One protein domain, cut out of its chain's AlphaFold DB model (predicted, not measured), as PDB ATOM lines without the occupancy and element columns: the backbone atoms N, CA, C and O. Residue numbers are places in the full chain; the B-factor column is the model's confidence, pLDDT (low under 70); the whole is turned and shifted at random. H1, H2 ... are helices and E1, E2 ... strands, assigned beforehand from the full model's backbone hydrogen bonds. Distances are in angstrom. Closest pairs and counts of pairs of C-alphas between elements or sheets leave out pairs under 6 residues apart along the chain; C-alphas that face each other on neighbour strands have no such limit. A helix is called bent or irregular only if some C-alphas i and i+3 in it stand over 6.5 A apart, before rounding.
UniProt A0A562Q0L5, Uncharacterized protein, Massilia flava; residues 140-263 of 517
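This is residues 140 to 263 of the 517 residues of an uncharacterized protein of Massilia flava (UniProt A0A562Q0L5). One long kinked helix, H4, runs through the core, with H2 crossing it on one side and H6 and H7 packing round it elsewhere. A small hairpin of strands, E1 and E2, packs through E2 on the later part of H4, while H3 lies out beyond the beginning of H4. The printed part has 124 residues, with named elements in the order H1 H2 H3 H4 H5 H6 E1 E2 H7; the class is mostly helix, and the one sheet, E1 - E2, is antiparallel. It is compact, with a radius of gyration of the C-alphas of 13.7 A and spans of 40 by 33 by 24 A.

Start at the sheet: E1 is residues 235 to 237 and E2 residues 243 to 245. Then find C-alpha 174 at (-58.504, -22.433, 53.107); from there H4 runs 29.9 A to C-alpha 195 at (-37.029, -12.442, 34.854), with a kink of 29 degrees near residue 181. H2, residues 146 to 161, spans 21.0 A, H6, residues 215 to 225, 15.3 A, and H7, residues 250 to 261, 16.5 A, ending at (-56.923, -25.530, 39.975). The short helices are H1, residues 140 to 143, H3, residues 165 to 169, and H5, residues 205 to 210. H4 and H7 are irregular: C-alphas 176 and 179 are 7.5 A apart, and C-alphas 256 and 259 are 7.3 A apart.

Look first at the hairpin E1 and E2, where N 236 and O 244 are 2.8 A apart and N 244 and O 236 3.0 A, within hydrogen-bond range. The closest C-alphas of H4 and E2, those of Leu 190 and Ser 244, are 6.1 A apart. H4 is the hub, touching five helices. H2 touches its residues 180 to 189, about perpendicular at 75 degrees, closest at the C-alphas of Ala 153 and Cys 184, 5.0 A. H7 touches H4 at a shallow tilt of 33 degrees, only just short of steep, opposite ways, with the C-alphas of Gly 179 and Val 261 closest at 5.0 A. H6 touches H4 residues 179 to 186, with the C-alphas of Ile 183 and Leu 218 closest at 7.1 A. H1 touches H4 residues 189 to 193, with the C-alphas of Val 140 and Val 193 closest at 6.3 A. H3 and H4 only just touch, only at the corner, with 3 pairs of C-alphas within 8 A, Arg 168 and Ala 174 closest at 5.3 A. H5 touches no helix. In H2, H3, H5 and H6 every O i to N i+4 pair is within hydrogen-bond range; H4 has 15 of 18 and H7 5 of 8, while H1 is too short for such a pair.

The two C-alphas farthest apart, those of Ser 170 and Val 239, are 40.5 A apart. The printed part has no cut, and no link is long. The mean pLDDT of the printed part is 89.6, and residue 247 alone is under 70.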
ATOM      1  N   VAL A 140     -31.546 -18.750  40.294       93.44
ATOM      2  CA  VAL A 140     -32.490 -18.128  41.244       93.44
ATOM      3  C   VAL A 140     -33.400 -19.171  41.901       93.44
ATOM      4  O   VAL A 140     -33.753 -19.024  43.072       93.44
ATOM      5  N   SER A 141     -33.733 -20.252  41.191       93.31
ATOM      6  CA  SER A 141     -34.523 -21.358  41.741       93.31
ATOM      7  C   SER A 141     -33.823 -22.069  42.908       93.31
ATOM      8  O   SER A 141     -34.484 -22.461  43.872       93.31
ATOM      9  N   GLU A 142     -32.494 -22.182  42.873       92.50
ATOM     10  CA  GLU A 142     -31.671 -22.814  43.914       92.50
ATOM     11  C   GLU A 142     -31.544 -21.928  45.155       92.50
ATOM     12  O   GLU A 142     -31.567 -22.425  46.279       92.50
ATOM     13  N   LEU A 143     -31.481 -20.611  44.952       94.31
ATOM     14  CA  LEU A 143     -31.332 -19.618  46.018       94.31
ATOM     15  C   LEU A 143     -32.640 -19.346  46.776       94.31
ATOM     16  O   LEU A 143     -32.618 -18.846  47.901       94.31
ATOM     17  N   LEU A 144     -33.788 -19.643  46.164       95.38
ATOM     18  CA  LEU A 144     -35.103 -19.342  46.722       95.38
ATOM     19  C   LEU A 144     -35.379 -20.157  47.994       95.38
ATOM     20  O   LEU A 144     -35.214 -21.372  47.996       95.38
ATOM     21  N   SER A 145     -35.850 -19.519  49.069       95.62
ATOM     22  CA  SER A 145     -36.296 -20.226  50.277       95.62
ATOM     23  C   SER A 145     -37.795 -20.563  50.216       95.62
ATOM     24  O   SER A 145     -38.553 -19.846  49.558       95.62
ATOM     25  N   PRO A 146     -38.266 -21.602  50.935       97.00
ATOM     26  CA  PRO A 146     -39.692 -21.936  50.978       97.00
ATOM     27  C   PRO A 146     -40.559 -20.795  51.516       97.00
ATOM     28  O   PRO A 146     -41.622 -20.535  50.966       97.00
ATOM     29  N   ALA A 147     -40.075 -20.081  52.539       95.75
ATOM     30  CA  ALA A 147     -40.784 -18.954  53.143       95.75
ATOM     31  C   ALA A 147     -40.958 -17.784  52.162       95.75
ATOM     32  O   ALA A 147     -42.058 -17.260  52.027       95.75
ATOM     33  N   LEU A 148     -39.903 -17.422  51.420       94.56
ATOM     34  CA  LEU A 148     -40.005 -16.370  50.405       94.56
ATOM     35  C   LEU A 148     -40.936 -16.788  49.256       94.56
ATOM     36  O   LEU A 148     -41.703 -15.971  48.753       94.56
ATOM     37  N   LEU A 149     -40.888 -18.059  48.846       96.38
ATOM     38  CA  LEU A 149     -41.810 -18.590  47.846       96.38
ATOM     39  C   LEU A 149     -43.267 -18.531  48.327       96.38
ATOM     40  O   LEU A 149     -44.140 -18.187  47.535       96.38
ATOM     41  N   ASP A 150     -43.533 -18.836  49.599       94.06
ATOM     42  CA  ASP A 150     -44.857 -18.667  50.197       94.06
ATOM     43  C   ASP A 150     -45.315 -17.212  50.140       94.06
ATOM     44  O   ASP A 150     -46.376 -16.946  49.584       94.06
ATOM     45  N   ASP A 151     -44.503 -16.274  50.623       92.19
ATOM     46  CA  ASP A 151     -44.850 -14.850  50.622       92.19
ATOM     47  C   ASP A 151     -45.177 -14.343  49.209       92.19
ATOM     48  O   ASP A 151     -46.183 -13.663  48.995       92.19
ATOM     49  N   LEU A 152     -44.371 -14.717  48.212       94.00
ATOM     50  CA  LEU A 152     -44.607 -14.350  46.816       94.00
ATOM     51  C   LEU A 152     -45.838 -15.047  46.220       94.00
ATOM     52  O   LEU A 152     -46.590 -14.422  45.470       94.00
ATOM     53  N   ALA A 153     -46.074 -16.318  46.552       93.88
ATOM     54  CA  ALA A 153     -47.243 -17.052  46.076       93.88
ATOM     55  C   ALA A 153     -48.542 -16.459  46.636       93.88
ATOM     56  O   ALA A 153     -49.528 -16.371  45.908       93.88
ATOM     57  N   GLU A 154     -48.533 -15.993  47.886       90.50
ATOM     58  CA  GLU A 154     -49.664 -15.281  48.493       90.50
ATOM     59  C   GLU A 154     -49.947 -13.959  47.773       90.50
ATOM     60  O   GLU A 154     -51.103 -13.610  47.537       90.50
ATOM     61  N   ARG A 155     -48.902 -13.245  47.340       90.00
ATOM     62  CA  ARG A 155     -49.079 -12.045  46.512       90.00
ATOM     63  C   ARG A 155     -49.689 -12.367  45.154       90.00
ATOM     64  O   ARG A 155     -50.593 -11.664  44.724       90.00
ATOM     65  N   PHE A 156     -49.246 -13.436  44.495       92.50
ATOM     66  CA  PHE A 156     -49.839 -13.875  43.226       92.50
ATOM     67  C   PHE A 156     -51.301 -14.295  43.403       92.50
ATOM     68  O   PHE A 156     -52.141 -13.987  42.557       92.50
ATOM     69  N   LEU A 157     -51.612 -14.980  44.501       90.62
ATOM     70  CA  LEU A 157     -52.970 -15.395  44.833       90.62
ATOM     71  C   LEU A 157     -53.888 -14.175  45.009       90.62
ATOM     72  O   LEU A 157     -54.971 -14.116  44.426       90.62
ATOM     73  N   ASP A 158     -53.422 -13.162  45.732       88.38
ATOM     74  CA  ASP A 158     -54.149 -11.911  45.919       88.38
ATOM     75  C   ASP A 158     -54.297 -11.111  44.610       88.38
ATOM     76  O   ASP A 158     -55.397 -10.696  44.248       88.38
ATOM     77  N   THR A 159     -53.215 -10.947  43.844       86.00
ATOM     78  CA  THR A 159     -53.220 -10.166  42.598       86.00
ATOM     79  C   THR A 159     -54.073 -10.808  41.508       86.00
ATOM     80  O   THR A 159     -54.877 -10.123  40.884       86.00
ATOM     81  N   PHE A 160     -53.921 -12.112  41.270       87.00
ATOM     82  CA  PHE A 160     -54.518 -12.757  40.099       87.00
ATOM     83  C   PHE A 160     -55.804 -13.516  40.404       87.00
ATOM     84  O   PHE A 160     -56.613 -13.693  39.496       87.00
ATOM     85  N   PHE A 161     -56.029 -13.972  41.639       87.44
ATOM     86  CA  PHE A 161     -57.279 -14.640  42.028       87.44
ATOM     87  C   PHE A 161     -58.199 -13.750  42.868       87.44
ATOM     88  O   PHE A 161     -59.328 -14.164  43.147       87.44
ATOM     89  N   SER A 162     -57.741 -12.555  43.261       86.50
ATOM     90  CA  SER A 162     -58.456 -11.660  44.181       86.50
ATOM     91  C   SER A 162     -58.793 -12.351  45.513       86.50
ATOM     92  O   SER A 162     -59.805 -12.052  46.144       86.50
ATOM     93  N   ILE A 163     -57.956 -13.312  45.929       83.94
ATOM     94  CA  ILE A 163     -58.086 -14.050  47.190       83.94
ATOM     95  C   ILE A 163     -57.066 -13.464  48.163       83.94
ATOM     96  O   ILE A 163     -55.893 -13.834  48.164       83.94
ATOM     97  N   GLY A 164     -57.529 -12.526  48.987       77.69
ATOM     98  CA  GLY A 164     -56.687 -11.855  49.973       77.69
ATOM     99  C   GLY A 164     -56.458 -12.666  51.251       77.69
ATOM    100  O   GLY A 164     -57.050 -13.724  51.491       77.69
ATOM    101  N   SER A 165     -55.645 -12.102  52.147       71.50
ATOM    102  CA  SER A 165     -55.268 -12.718  53.430       71.50
ATOM    103  C   SER A 165     -56.457 -13.075  54.340       71.50
ATOM    104  O   SER A 165     -56.338 -13.982  55.164       71.50
ATOM    105  N   TYR A 166     -57.599 -12.400  54.194       75.50
ATOM    106  CA  TYR A 166     -58.835 -12.644  54.953       75.50
ATOM    107  C   TYR A 166     -59.505 -13.951  54.551       75.50
ATOM    108  O   TYR A 166     -59.723 -14.810  55.400       75.50
ATOM    109  N   MET A 167     -59.733 -14.140  53.248       79.81
ATOM    110  CA  MET A 167     -60.264 -15.398  52.725       79.81
ATOM    111  C   MET A 167     -59.322 -16.552  53.063       79.81
ATOM    112  O   MET A 167     -59.766 -17.623  53.437       79.81
ATOM    113  N   ARG A 168     -58.007 -16.335  53.050       76.31
ATOM    114  CA  ARG A 168     -57.058 -17.376  53.462       76.31
ATOM    115  C   ARG A 168     -57.181 -17.785  54.932       76.31
ATOM    116  O   ARG A 168     -57.010 -18.957  55.251       76.31
ATOM    117  N   ARG A 169     -57.423 -16.826  55.833       79.62
ATOM    118  CA  ARG A 169     -57.590 -17.100  57.270       79.62
ATOM    119  C   ARG A 169     -58.927 -17.772  57.582       79.62
ATOM    120  O   ARG A 169     -59.043 -18.365  58.651       79.62
ATOM    121  N   SER A 170     -59.900 -17.707  56.669       83.88
ATOM    122  CA  SER A 170     -61.171 -18.416  56.806       83.88
ATOM    123  C   SER A 170     -60.943 -19.939  56.740       83.88
ATOM    124  O   SER A 170     -60.466 -20.449  55.717       83.88
ATOM    125  N   PRO A 171     -61.296 -20.699  57.798       86.69
ATOM    126  CA  PRO A 171     -61.164 -22.155  57.804       86.69
ATOM    127  C   PRO A 171     -61.992 -22.849  56.716       86.69
ATOM    128  O   PRO A 171     -61.633 -23.944  56.286       86.69
ATOM    129  N   SER A 172     -63.090 -22.236  56.264       87.62
ATOM    130  CA  SER A 172     -63.945 -22.773  55.201       87.62
ATOM    131  C   SER A 172     -63.399 -22.486  53.802       87.62
ATOM    132  O   SER A 172     -63.571 -23.316  52.907       87.62
ATOM    133  N   ALA A 173     -62.674 -21.381  53.611       87.38
ATOM    134  CA  ALA A 173     -62.032 -21.049  52.340       87.38
ATOM    135  C   ALA A 173     -60.655 -21.699  52.150       87.38
ATOM    136  O   ALA A 173     -60.319 -22.067  51.024       87.38
ATOM    137  N   ALA A 174     -59.863 -21.890  53.212       86.94
ATOM    138  CA  ALA A 174     -58.504 -22.433  53.107       86.94
ATOM    139  C   ALA A 174     -58.412 -23.764  52.314       86.94
ATOM    140  O   ALA A 174     -57.550 -23.870  51.435       86.94
ATOM    141  N   PRO A 175     -59.315 -24.752  52.503       88.81
ATOM    142  CA  PRO A 175     -59.321 -25.974  51.695       88.81
ATOM    143  C   PRO A 175     -59.721 -25.741  50.231       88.81
ATOM    144  O   PRO A 175     -59.325 -26.500  49.349       88.81
ATOM    145  N   LEU A 176     -60.522 -24.706  49.953       89.81
ATOM    146  CA  LEU A 176     -60.989 -24.387  48.602       89.81
ATOM    147  C   LEU A 176     -59.874 -23.775  47.747       89.81
ATOM    148  O   LEU A 176     -59.854 -24.003  46.541       89.81
ATOM    149  N   ILE A 177     -58.960 -23.022  48.365       91.06
ATOM    150  CA  ILE A 177     -57.906 -22.262  47.673       91.06
ATOM    151  C   ILE A 177     -56.564 -23.001  47.594       91.06
ATOM    152  O   ILE A 177     -55.629 -22.485  46.986       91.06
ATOM    153  N   GLY A 178     -56.450 -24.199  48.183       91.69
ATOM    154  CA  GLY A 178     -55.192 -24.953  48.250       91.69
ATOM    155  C   GLY A 178     -54.544 -25.184  46.881       91.69
ATOM    156  O   GLY A 178     -53.358 -24.907  46.713       91.69
ATOM    157  N   GLY A 179     -55.335 -25.588  45.880       93.50
ATOM    158  CA  GLY A 179     -54.857 -25.755  44.501       93.50
ATOM    159  C   GLY A 179     -54.401 -24.438  43.865       93.50
ATOM    160  O   GLY A 179     -53.327 -24.374  43.271       93.50
ATOM    161  N   ALA A 180     -55.165 -23.355  44.050       93.81
ATOM    162  CA  ALA A 180     -54.792 -22.027  43.559       93.81
ATOM    163  C   ALA A 180     -53.462 -21.545  44.170       93.81
ATOM    164  O   ALA A 180     -52.573 -21.092  43.454       93.81
ATOM    165  N   ARG A 181     -53.273 -21.722  45.483       94.31
ATOM    166  CA  ARG A 181     -52.013 -21.387  46.158       94.31
ATOM    167  C   ARG A 181     -50.847 -22.237  45.648       94.31
ATOM    168  O   ARG A 181     -49.775 -21.701  45.374       94.31
ATOM    169  N   ALA A 182     -51.050 -23.545  45.501       95.44
ATOM    170  CA  ALA A 182     -50.018 -24.458  45.022       95.44
ATOM    171  C   ALA A 182     -49.564 -24.123  43.590       95.44
ATOM    172  O   ALA A 182     -48.363 -24.118  43.321       95.44
ATOM    173  N   ILE A 183     -50.481 -23.751  42.687       96.12
ATOM    174  CA  ILE A 183     -50.088 -23.321  41.338       96.12
ATOM    175  C   ILE A 183     -49.435 -21.935  41.325       96.12
ATOM    176  O   ILE A 183     -48.518 -21.706  40.539       96.12
ATOM    177  N   CYS A 184     -49.826 -21.019  42.219       96.31
ATOM    178  CA  CYS A 184     -49.147 -19.729  42.362       96.31
ATOM    179  C   CYS A 184     -47.661 -19.903  42.709       96.31
ATOM    180  O   CYS A 184     -46.843 -19.151  42.189       96.31
ATOM    181  N   ARG A 185     -47.283 -20.928  43.493       97.44
ATOM    182  CA  ARG A 185     -45.864 -21.258  43.743       97.44
ATOM    183  C   ARG A 185     -45.122 -21.595  42.446       97.44
ATOM    184  O   ARG A 185     -44.023 -21.094  42.222       97.44
ATOM    185  N   TRP A 186     -45.733 -22.394  41.569       97.50
ATOM    186  CA  TRP A 186     -45.160 -22.696  40.254       97.50
ATOM    187  C   TRP A 186     -45.007 -21.439  39.394       97.50
ATOM    188  O   TRP A 186     -43.936 -21.213  38.838       97.50
ATOM    189  N   PHE A 187     -46.034 -20.587  39.326       96.44
ATOM    190  CA  PHE A 187     -45.964 -19.337  38.566       96.44
ATOM    191  C   PHE A 187     -44.899 -18.374  39.093       96.44
ATOM    192  O   PHE A 187     -44.163 -17.811  38.289       96.44
ATOM    193  N   VAL A 188     -44.768 -18.218  40.415       96.81
ATOM    194  CA  VAL A 188     -43.698 -17.413  41.026       96.81
ATOM    195  C   VAL A 188     -42.332 -17.938  40.609       96.81
ATOM    196  O   VAL A 188     -41.492 -17.165  40.159       96.81
ATOM    197  N   LEU A 189     -42.109 -19.248  40.733       96.81
ATOM    198  CA  LEU A 189     -40.826 -19.855  40.404       96.81
ATOM    199  C   LEU A 189     -40.474 -19.657  38.924       96.81
ATOM    200  O   LEU A 189     -39.372 -19.214  38.608       96.81
ATOM    201  N   LEU A 190     -41.417 -19.931  38.021       95.81
ATOM    202  CA  LEU A 190     -41.214 -19.769  36.580       95.81
ATOM    203  C   LEU A 190     -41.025 -18.300  36.180       95.81
ATOM    204  O   LEU A 190     -40.212 -18.004  35.307       95.81
ATOM    205  N   GLU A 191     -41.739 -17.376  36.824       95.12
ATOM    206  CA  GLU A 191     -41.588 -15.943  36.577       95.12
ATOM    207  C   GLU A 191     -40.235 -15.424  37.073       95.12
ATOM    208  O   GLU A 191     -39.580 -14.668  36.360       95.12
ATOM    209  N   LEU A 192     -39.775 -15.861  38.250       95.44
ATOM    210  CA  LEU A 192     -38.448 -15.521  38.767       95.44
ATOM    211  C   LEU A 192     -37.347 -15.990  37.811       95.44
ATOM    212  O   LEU A 192     -36.485 -15.195  37.448       95.44
ATOM    213  N   VAL A 193     -37.416 -17.245  37.359       94.12
ATOM    214  CA  VAL A 193     -36.507 -17.834  36.357       94.12
ATOM    215  C   VAL A 193     -36.512 -17.002  35.067       94.12
ATOM    216  O   VAL A 193     -35.465 -16.524  34.624       94.12
ATOM    217  N   ARG A 194     -37.703 -16.702  34.530       92.44
ATOM    218  CA  ARG A 194     -37.874 -15.883  33.322       92.44
ATOM    219  C   ARG A 194     -37.273 -14.481  33.469       92.44
ATOM    220  O   ARG A 194     -36.572 -14.018  32.572       92.44
ATOM    221  N   LEU A 195     -37.536 -13.794  34.581       92.06
ATOM    222  CA  LEU A 195     -37.029 -12.442  34.854       92.06
ATOM    223  C   LEU A 195     -35.524 -12.414  35.131       92.06
ATOM    224  O   LEU A 195     -34.866 -11.412  34.851       92.06
ATOM    225  N   ALA A 196     -34.980 -13.510  35.649       92.38
ATOM    226  CA  ALA A 196     -33.562 -13.697  35.910       92.38
ATOM    227  C   ALA A 196     -32.734 -13.953  34.633       92.38
ATOM    228  O   ALA A 196     -31.500 -13.974  34.713       92.38
ATOM    229  N   GLY A 197     -33.396 -14.120  33.478       90.00
ATOM    230  CA  GLY A 197     -32.778 -14.479  32.198       90.00
ATOM    231  C   GLY A 197     -32.460 -15.972  32.071       90.00
ATOM    232  O   GLY A 197     -31.751 -16.373  31.152       90.00
ATOM    233  N   GLU A 198     -32.971 -16.792  32.987       90.50
ATOM    234  CA  GLU A 198     -32.815 -18.241  32.983       90.50
ATOM    235  C   GLU A 198     -33.931 -18.811  32.087       90.50
ATOM    236  O   GLU A 198     -35.114 -18.619  32.350       90.50
ATOM    237  N   MET A 199     -33.581 -19.410  30.943       72.31
ATOM    238  CA  MET A 199     -34.572 -19.693  29.890       72.31
ATOM    239  C   MET A 199     -35.621 -20.747  30.263       72.31
ATOM    240  O   MET A 199     -36.767 -20.640  29.828       72.31
ATOM    241  N   THR A 200     -35.244 -21.779  31.014       85.56
ATOM    242  CA  THR A 200     -36.134 -22.895  31.353       85.56
ATOM    243  C   THR A 200     -35.824 -23.444  32.737       85.56
ATOM    244  O   THR A 200     -34.664 -23.517  33.136       85.56
ATOM    245  N   LEU A 201     -36.860 -23.894  33.443       93.38
ATOM    246  CA  LEU A 201     -36.740 -24.586  34.720       93.38
ATOM    247  C   LEU A 201     -36.800 -26.100  34.505       93.38
ATOM    248  O   LEU A 201     -37.791 -26.604  33.986       93.38
ATOM    249  N   HIS A 202     -35.798 -26.841  34.971       93.38
ATOM    250  CA  HIS A 202     -35.891 -28.297  35.097       93.38
ATOM    251  C   HIS A 202     -36.223 -28.656  36.552       93.38
ATOM    252  O   HIS A 202     -35.355 -28.509  37.414       93.38
ATOM    253  N   PRO A 203     -37.457 -29.092  36.865       92.44
ATOM    254  CA  PRO A 203     -37.854 -29.388  38.238       92.44
ATOM    255  C   PRO A 203     -37.225 -30.704  38.718       92.44
ATOM    256  O   PRO A 203     -37.796 -31.779  38.535       92.44
ATOM    257  N   SER A 204     -36.036 -30.638  39.322       94.19
ATOM    258  CA  SER A 204     -35.421 -31.808  39.957       94.19
ATOM    259  C   SER A 204     -36.233 -32.267  41.181       94.19
ATOM    260  O   SER A 204     -36.901 -31.439  41.810       94.19
ATOM    261  N   PRO A 205     -36.174 -33.559  41.563       95.69
ATOM    262  CA  PRO A 205     -36.828 -34.053  42.778       95.69
ATOM    263  C   PRO A 205     -36.451 -33.240  44.024       95.69
ATOM    264  O   PRO A 205     -37.337 -32.805  44.756       95.69
ATOM    265  N   ASP A 206     -35.163 -32.931  44.187       96.50
ATOM    266  CA  ASP A 206     -34.646 -32.136  45.305       96.50
ATOM    267  C   ASP A 206     -35.230 -30.718  45.329       96.50
ATOM    268  O   ASP A 206     -35.559 -30.190  46.391       96.50
ATOM    269  N   LEU A 207     -35.385 -30.081  44.160       95.56
ATOM    270  CA  LEU A 207     -35.999 -28.759  44.060       95.56
ATOM    271  C   LEU A 207     -37.474 -28.808  44.466       95.56
ATOM    272  O   LEU A 207     -37.930 -27.950  45.223       95.56
ATOM    273  N   VAL A 208     -38.205 -29.805  43.960       97.06
ATOM    274  CA  VAL A 208     -39.630 -30.015  44.246       97.06
ATOM    275  C   VAL A 208     -39.856 -30.269  45.733       97.06
ATOM    276  O   VAL A 208     -40.734 -29.639  46.320       97.06
ATOM    277  N   GLU A 209     -39.045 -31.125  46.354       97.31
ATOM    278  CA  GLU A 209     -39.121 -31.423  47.785       97.31
ATOM    279  C   GLU A 209     -38.769 -30.194  48.629       97.31
ATOM    280  O   GLU A 209     -39.571 -29.756  49.461       97.31
ATOM    281  N   ARG A 210     -37.612 -29.570  48.362       97.25
ATOM    282  CA  ARG A 210     -37.117 -28.407  49.112       97.25
ATOM    283  C   ARG A 210     -38.099 -27.248  49.085       97.25
ATOM    284  O   ARG A 210     -38.325 -26.622  50.114       97.25
ATOM    285  N   LEU A 211     -38.664 -26.949  47.917       97.25
ATOM    286  CA  LEU A 211     -39.640 -25.876  47.743       97.25
ATOM    287  C   LEU A 211     -41.082 -26.345  47.949       97.25
ATOM    288  O   LEU A 211     -41.990 -25.563  47.680       97.25
ATOM    289  N   SER A 212     -41.320 -27.575  48.413       96.94
ATOM    290  CA  SER A 212     -42.663 -28.127  48.652       96.94
ATOM    291  C   SER A 212     -43.635 -27.827  47.500       96.94
ATOM    292  O   SER A 212     -44.733 -27.304  47.702       96.94
ATOM    293  N   LEU A 213     -43.177 -28.049  46.268       97.31
ATOM    294  CA  LEU A 213     -43.986 -27.862  45.067       97.31
ATOM    295  C   LEU A 213     -44.916 -29.066  44.897       97.31
ATOM    296  O   LEU A 213     -44.566 -30.179  45.280       97.31
ATOM    297  N   ASP A 214     -46.087 -28.853  44.296       96.56
ATOM    298  CA  ASP A 214     -47.029 -29.932  43.987       96.56
ATOM    299  C   ASP A 214     -46.855 -30.380  42.519       96.56
ATOM    300  O   ASP A 214     -47.386 -29.724  41.611       96.56
ATOM    301  N   PRO A 215     -46.083 -31.452  42.237       95.56
ATOM    302  CA  PRO A 215     -45.865 -31.933  40.872       95.56
ATOM    303  C   PRO A 215     -47.103 -32.625  40.293       95.56
ATOM    304  O   PRO A 215     -47.279 -32.661  39.071       95.56
ATOM    305  N   ARG A 216     -47.973 -33.170  41.152       95.31
ATOM    306  CA  ARG A 216     -49.209 -33.815  40.720       95.31
ATOM    307  C   ARG A 216     -50.164 -32.766  40.169       95.31
ATOM    308  O   ARG A 216     -50.628 -32.926  39.044       95.31
ATOM    309  N   LEU A 217     -50.382 -31.679  40.908       95.31
ATOM    310  CA  LEU A 217     -51.200 -30.563  40.438       95.31
ATOM    311  C   LEU A 217     -50.659 -29.989  39.127       95.31
ATOM    312  O   LEU A 217     -51.428 -29.739  38.204       95.31
ATOM    313  N   LEU A 218     -49.338 -29.815  39.007       96.12
ATOM    314  CA  LEU A 218     -48.738 -29.341  37.758       96.12
ATOM    315  C   LEU A 218     -49.042 -30.288  36.589       96.12
ATOM    316  O   LEU A 218     -49.389 -29.829  35.504       96.12
ATOM    317  N   THR A 219     -48.952 -31.600  36.808       94.88
ATOM    318  CA  THR A 219     -49.274 -32.605  35.784       94.88
ATOM    319  C   THR A 219     -50.747 -32.527  35.376       94.88
ATOM    320  O   THR A 219     -51.049 -32.579  34.186       94.88
ATOM    321  N   GLU A 220     -51.660 -32.352  36.336       94.31
ATOM    322  CA  GLU A 220     -53.094 -32.167  36.078       94.31
ATOM    323  C   GLU A 220     -53.354 -30.891  35.250       94.31
ATOM    324  O   GLU A 220     -54.065 -30.945  34.245       94.31
ATOM    325  N   VAL A 221     -52.702 -29.771  35.592       93.75
ATOM    326  CA  VAL A 221     -52.792 -28.508  34.837       93.75
ATOM    327  C   VAL A 221     -52.269 -28.673  33.408       93.75
ATOM    328  O   VAL A 221     -52.939 -28.266  32.458       93.75
ATOM    329  N   LEU A 222     -51.096 -29.286  33.232       93.62
ATOM    330  CA  LEU A 222     -50.514 -29.522  31.908       93.62
ATOM    331  C   LEU A 222     -51.403 -30.441  31.059       93.62
ATOM    332  O   LEU A 222     -51.592 -30.178  29.873       93.62
ATOM    333  N   ALA A 223     -51.992 -31.478  31.658       92.44
ATOM    334  CA  ALA A 223     -52.900 -32.391  30.973       92.44
ATOM    335  C   ALA A 223     -54.199 -31.696  30.528       92.44
ATOM    336  O   ALA A 223     -54.618 -31.869  29.383       92.44
ATOM    337  N   GLU A 224     -54.811 -30.865  31.382       90.00
ATOM    338  CA  GLU A 224     -56.010 -30.091  31.019       90.00
ATOM    339  C   GLU A 224     -55.728 -29.104  29.876       90.00
ATOM    340  O   GLU A 224     -56.579 -28.880  29.009       90.00
ATOM    341  N   ARG A 225     -54.531 -28.507  29.853       88.69
ATOM    342  CA  ARG A 225     -54.149 -27.495  28.857       88.69
ATOM    343  C   ARG A 225     -53.449 -28.062  27.619       88.69
ATOM    344  O   ARG A 225     -53.187 -27.295  26.699       88.69
ATOM    345  N   ALA A 226     -53.217 -29.373  27.530       86.81
ATOM    346  CA  ALA A 226     -52.451 -29.991  26.442       86.81
ATOM    347  C   ALA A 226     -53.007 -29.688  25.036       86.81
ATOM    348  O   ALA A 226     -52.242 -29.489  24.096       86.81
ATOM    349  N   ASN A 227     -54.336 -29.604  24.904       80.88
ATOM    350  CA  ASN A 227     -55.020 -29.323  23.635       80.88
ATOM    351  C   ASN A 227     -55.305 -27.827  23.401       80.88
ATOM    352  O   ASN A 227     -55.907 -27.473  22.388       80.88
ATOM    353  N   ALA A 228     -54.937 -26.950  24.340       80.12
ATOM    354  CA  ALA A 228     -55.093 -25.512  24.165       80.12
ATOM    355  C   ALA A 228     -54.082 -24.982  23.135       80.12
ATOM    356  O   ALA A 228     -53.007 -25.557  22.945       80.12
ATOM    357  N   LEU A 229     -54.411 -23.854  22.498       77.06
ATOM    358  CA  LEU A 229     -53.452 -23.130  21.663       77.06
ATOM    359  C   LEU A 229     -52.199 -22.786  22.486       77.06
ATOM    360  O   LEU A 229     -52.335 -22.518  23.680       77.06
ATOM    361  N   PRO A 230     -50.996 -22.722  21.885       74.81
ATOM    362  CA  PRO A 230     -49.768 -22.402  22.619       74.81
ATOM    363  C   PRO A 230     -49.847 -21.111  23.451       74.81
ATOM    364  O   PRO A 230     -49.303 -21.050  24.550       74.81
ATOM    365  N   SER A 231     -50.573 -20.095  22.970       71.94
ATOM    366  CA  SER A 231     -50.823 -18.843  23.703       71.94
ATOM    367  C   SER A 231     -51.640 -19.032  24.984       71.94
ATOM    368  O   SER A 231     -51.526 -18.226  25.906       71.94
ATOM    369  N   ASP A 232     -52.427 -20.104  25.059       78.31
ATOM    370  CA  ASP A 232     -53.415 -20.362  26.104       78.31
ATOM    371  C   ASP A 232     -53.021 -21.530  27.016       78.31
ATOM    372  O   ASP A 232     -53.792 -21.930  27.889       78.31
ATOM    373  N   GLN A 233     -51.838 -22.112  26.836       83.12
ATOM    374  CA  GLN A 233     -51.358 -23.181  27.715       83.12
ATOM    375  C   GLN A 233     -50.978 -22.654  29.105       83.12
ATOM    376  O   GLN A 233     -51.133 -23.361  30.098       83.12
ATOM    377  N   GLY A 234     -50.535 -21.395  29.186       88.31
ATOM    378  CA  GLY A 234     -50.049 -20.754  30.407       88.31
ATOM    379  C   GLY A 234     -48.653 -21.238  30.800       88.31
ATOM    380  O   GLY A 234     -47.690 -20.473  30.710       88.31
ATOM    381  N   ILE A 235     -48.541 -22.516  31.168       92.69
ATOM    382  CA  ILE A 235     -47.272 -23.205  31.434       92.69
ATOM    383  C   ILE A 235     -46.986 -24.170  30.284       92.69
ATOM    384  O   ILE A 235     -47.830 -24.988  29.925       92.69
ATOM    385  N   HIS A 236     -45.782 -24.087  29.727       90.88
ATOM    386  CA  HIS A 236     -45.307 -24.977  28.680       90.88
ATOM    387  C   HIS A 236     -44.301 -25.978  29.253       90.88
ATOM    388  O   HIS A 236     -43.393 -25.601  29.996       90.88
ATOM    389  N   CYS A 237     -44.441 -27.247  28.872       92.12
ATOM    390  CA  CYS A 237     -43.485 -28.304  29.173       92.12
ATOM    391  C   CYS A 237     -42.879 -28.814  27.863       92.12
ATOM    392  O   CYS A 237     -43.586 -29.293  26.980       92.12
ATOM    393  N   SER A 238     -41.565 -28.670  27.723       90.06
ATOM    394  CA  SER A 238     -40.826 -29.176  26.566       90.06
ATOM    395  C   SER A 238     -40.660 -30.698  26.613       90.06
ATOM    396  O   SER A 238     -40.837 -31.335  27.650       90.06
ATOM    397  N   VAL A 239     -40.239 -31.290  25.491       87.62
ATOM    398  CA  VAL A 239     -39.969 -32.738  25.388       87.62
ATOM    399  C   VAL A 239     -38.885 -33.201  26.375       87.62
ATOM    400  O   VAL A 239     -38.920 -34.339  26.830       87.62
ATOM    401  N   SER A 240     -37.945 -32.326  26.747       89.56
ATOM    402  CA  SER A 240     -36.909 -32.614  27.750       89.56
ATOM    403  C   SER A 240     -37.392 -32.462  29.201       89.56
ATOM    404  O   SER A 240     -36.590 -32.584  30.125       89.56
ATOM    405  N   GLY A 241     -38.676 -32.160  29.418       90.69
ATOM    406  CA  GLY A 241     -39.245 -31.898  30.742       90.69
ATOM    407  C   GLY A 241     -38.936 -30.504  31.295       90.69
ATOM    408  O   GLY A 241     -39.233 -30.230  32.455       90.69
ATOM    409  N   ALA A 242     -38.333 -29.617  30.495       93.19
ATOM    410  CA  ALA A 242     -38.103 -28.230  30.890       93.19
ATOM    411  C   ALA A 242     -39.421 -27.447  30.883       93.19
ATOM    412  O   ALA A 242     -40.156 -27.492  29.891       93.19
ATOM    413  N   LEU A 243     -39.677 -26.705  31.955       95.19
ATOM    414  CA  LEU A 243     -40.844 -25.854  32.146       95.19
ATOM    415  C   LEU A 243     -40.519 -24.394  31.826       95.19
ATOM    416  O   LEU A 243     -39.458 -23.882  32.191       95.19
ATOM    417  N   SER A 244     -41.464 -23.701  31.204       91.94
ATOM    418  CA  SER A 244     -41.413 -22.255  30.997       91.94
ATOM    419  C   SER A 244     -42.816 -21.655  31.028       91.94
ATOM    420  O   SER A 244     -43.812 -22.351  30.825       91.94
ATOM    421  N   LEU A 245     -42.907 -20.343  31.243       87.94
ATOM    422  CA  LEU A 245     -44.121 -19.613  30.878       87.94
ATOM    423  C   LEU A 245     -44.186 -19.480  29.354       87.94
ATOM    424  O   LEU A 245     -43.150 -19.473  28.679       87.94
ATOM    425  N   GLY A 246     -45.400 -19.403  28.811       72.50
ATOM    426  CA  GLY A 246     -45.609 -19.082  27.400       72.50
ATOM    427  C   GLY A 246     -45.113 -17.674  27.033       72.50
ATOM    428  O   GLY A 246     -44.589 -16.927  27.856       72.50
ATOM    429  N   THR A 247     -45.305 -17.281  25.773       67.94
ATOM    430  CA  THR A 247     -44.948 -15.933  25.284       67.94
ATOM    431  C   THR A 247     -45.998 -14.866  25.611       67.94
ATOM    432  O   THR A 247     -45.834 -13.707  25.235       67.94
ATOM    433  N   THR A 248     -47.101 -15.249  26.251       70.88
ATOM    434  CA  THR A 248     -48.185 -14.356  26.668       70.88
ATOM    435  C   THR A 248     -47.877 -13.683  28.009       70.88
ATOM    436  O   THR A 248     -46.939 -14.055  28.714       70.88
ATOM    437  N   GLY A 249     -48.635 -12.634  28.351       76.25
ATOM    438  CA  GLY A 249     -48.482 -11.931  29.629       76.25
ATOM    439  C   GLY A 249     -48.734 -12.844  30.836       76.25
ATOM    440  O   GLY A 249     -49.493 -13.811  30.743       76.25
ATOM    441  N   LEU A 250     -48.121 -12.521  31.981       84.81
ATOM    442  CA  LEU A 250     -48.206 -13.330  33.203       84.81
ATOM    443  C   LEU A 250     -49.655 -13.513  33.677       84.81
ATOM    444  O   LEU A 250     -50.054 -14.634  33.990       84.81
ATOM    445  N   ALA A 251     -50.451 -12.438  33.681       82.31
ATOM    446  CA  ALA A 251     -51.862 -12.522  34.047       82.31
ATOM    447  C   ALA A 251     -52.608 -13.523  33.161       82.31
ATOM    448  O   ALA A 251     -53.278 -14.418  33.674       82.31
ATOM    449  N   HIS A 252     -52.447 -13.421  31.837       81.19
ATOM    450  CA  HIS A 252     -53.076 -14.341  30.886       81.19
ATOM    451  C   HIS A 252     -52.686 -15.793  31.167       81.19
ATOM    452  O   HIS A 252     -53.560 -16.649  31.296       81.19
ATOM    453  N   ALA A 253     -51.390 -16.058  31.355       86.12
ATOM    454  CA  ALA A 253     -50.897 -17.398  31.654       86.12
ATOM    455  C   ALA A 253     -51.550 -17.994  32.914       86.12
ATOM    456  O   ALA A 253     -51.976 -19.150  32.902       86.12
ATOM    457  N   ILE A 254     -51.705 -17.195  33.973       89.50
ATOM    458  CA  ILE A 254     -52.380 -17.614  35.208       89.50
ATOM    459  C   ILE A 254     -53.877 -17.839  34.968       89.50
ATOM    460  O   ILE A 254     -54.416 -18.869  35.380       89.50
ATOM    461  N   HIS A 255     -54.553 -16.926  34.264       85.25
ATOM    462  CA  HIS A 255     -55.977 -17.044  33.930       85.25
ATOM    463  C   HIS A 255     -56.294 -18.314  33.134       85.25
ATOM    464  O   HIS A 255     -57.327 -18.946  33.373       85.25
ATOM    465  N   CYS A 256     -55.404 -18.734  32.234       84.19
ATOM    466  CA  CYS A 256     -55.551 -19.978  31.483       84.19
ATOM    467  C   CYS A 256     -55.600 -21.223  32.377       84.19
ATOM    468  O   CYS A 256     -56.313 -22.171  32.042       84.19
ATOM    469  N   CYS A 257     -54.897 -21.205  33.510       89.12
ATOM    470  CA  CYS A 257     -54.776 -22.340  34.424       89.12
ATOM    471  C   CYS A 257     -55.796 -22.325  35.575       89.12
ATOM    472  O   CYS A 257     -55.897 -23.310  36.302       89.12
ATOM    473  N   LYS A 258     -56.583 -21.250  35.754       89.31
ATOM    474  CA  LYS A 258     -57.538 -21.133  36.875       89.31
ATOM    475  C   LYS A 258     -58.575 -22.257  36.922       89.31
ATOM    476  O   LYS A 258     -58.889 -22.741  38.009       89.31
ATOM    477  N   SER A 259     -59.101 -22.675  35.768       85.50
ATOM    478  CA  SER A 259     -60.104 -23.747  35.686       85.50
ATOM    479  C   SER A 259     -59.572 -25.093  36.172       85.50
ATOM    480  O   SER A 259     -60.331 -25.836  36.793       85.50
ATOM    481  N   ALA A 260     -58.278 -25.344  35.961       86.56
ATOM    482  CA  ALA A 260     -57.606 -26.579  36.340       86.56
ATOM    483  C   ALA A 260     -57.353 -26.695  37.843       86.56
ATOM    484  O   ALA A 260     -57.260 -27.792  38.381       86.56
ATOM    485  N   VAL A 261     -57.268 -25.562  38.544       90.75
ATOM    486  CA  VAL A 261     -56.923 -25.530  39.975       90.75
ATOM    487  C   VAL A 261     -58.105 -25.190  40.878       90.75
ATOM    488  O   VAL A 261     -58.025 -25.350  42.095       90.75
ATOM    489  N   LEU A 262     -59.210 -24.723  40.291       89.75
ATOM    490  CA  LEU A 262     -60.457 -24.406  40.978       89.75
ATOM    491  C   LEU A 262     -61.640 -24.984  40.200       89.75
ATOM    492  O   LEU A 262     -62.053 -24.456  39.167       89.75
ATOM    493  N   SER A 263     -62.261 -26.036  40.731       88.50
ATOM    494  CA  SER A 263     -63.489 -26.595  40.155       88.50
ATOM    495  C   SER A 263     -64.651 -25.593  40.195       88.50
ATOM    496  O   SER A 263     -64.693 -24.681  41.022       88.50
TER     497      SER A 263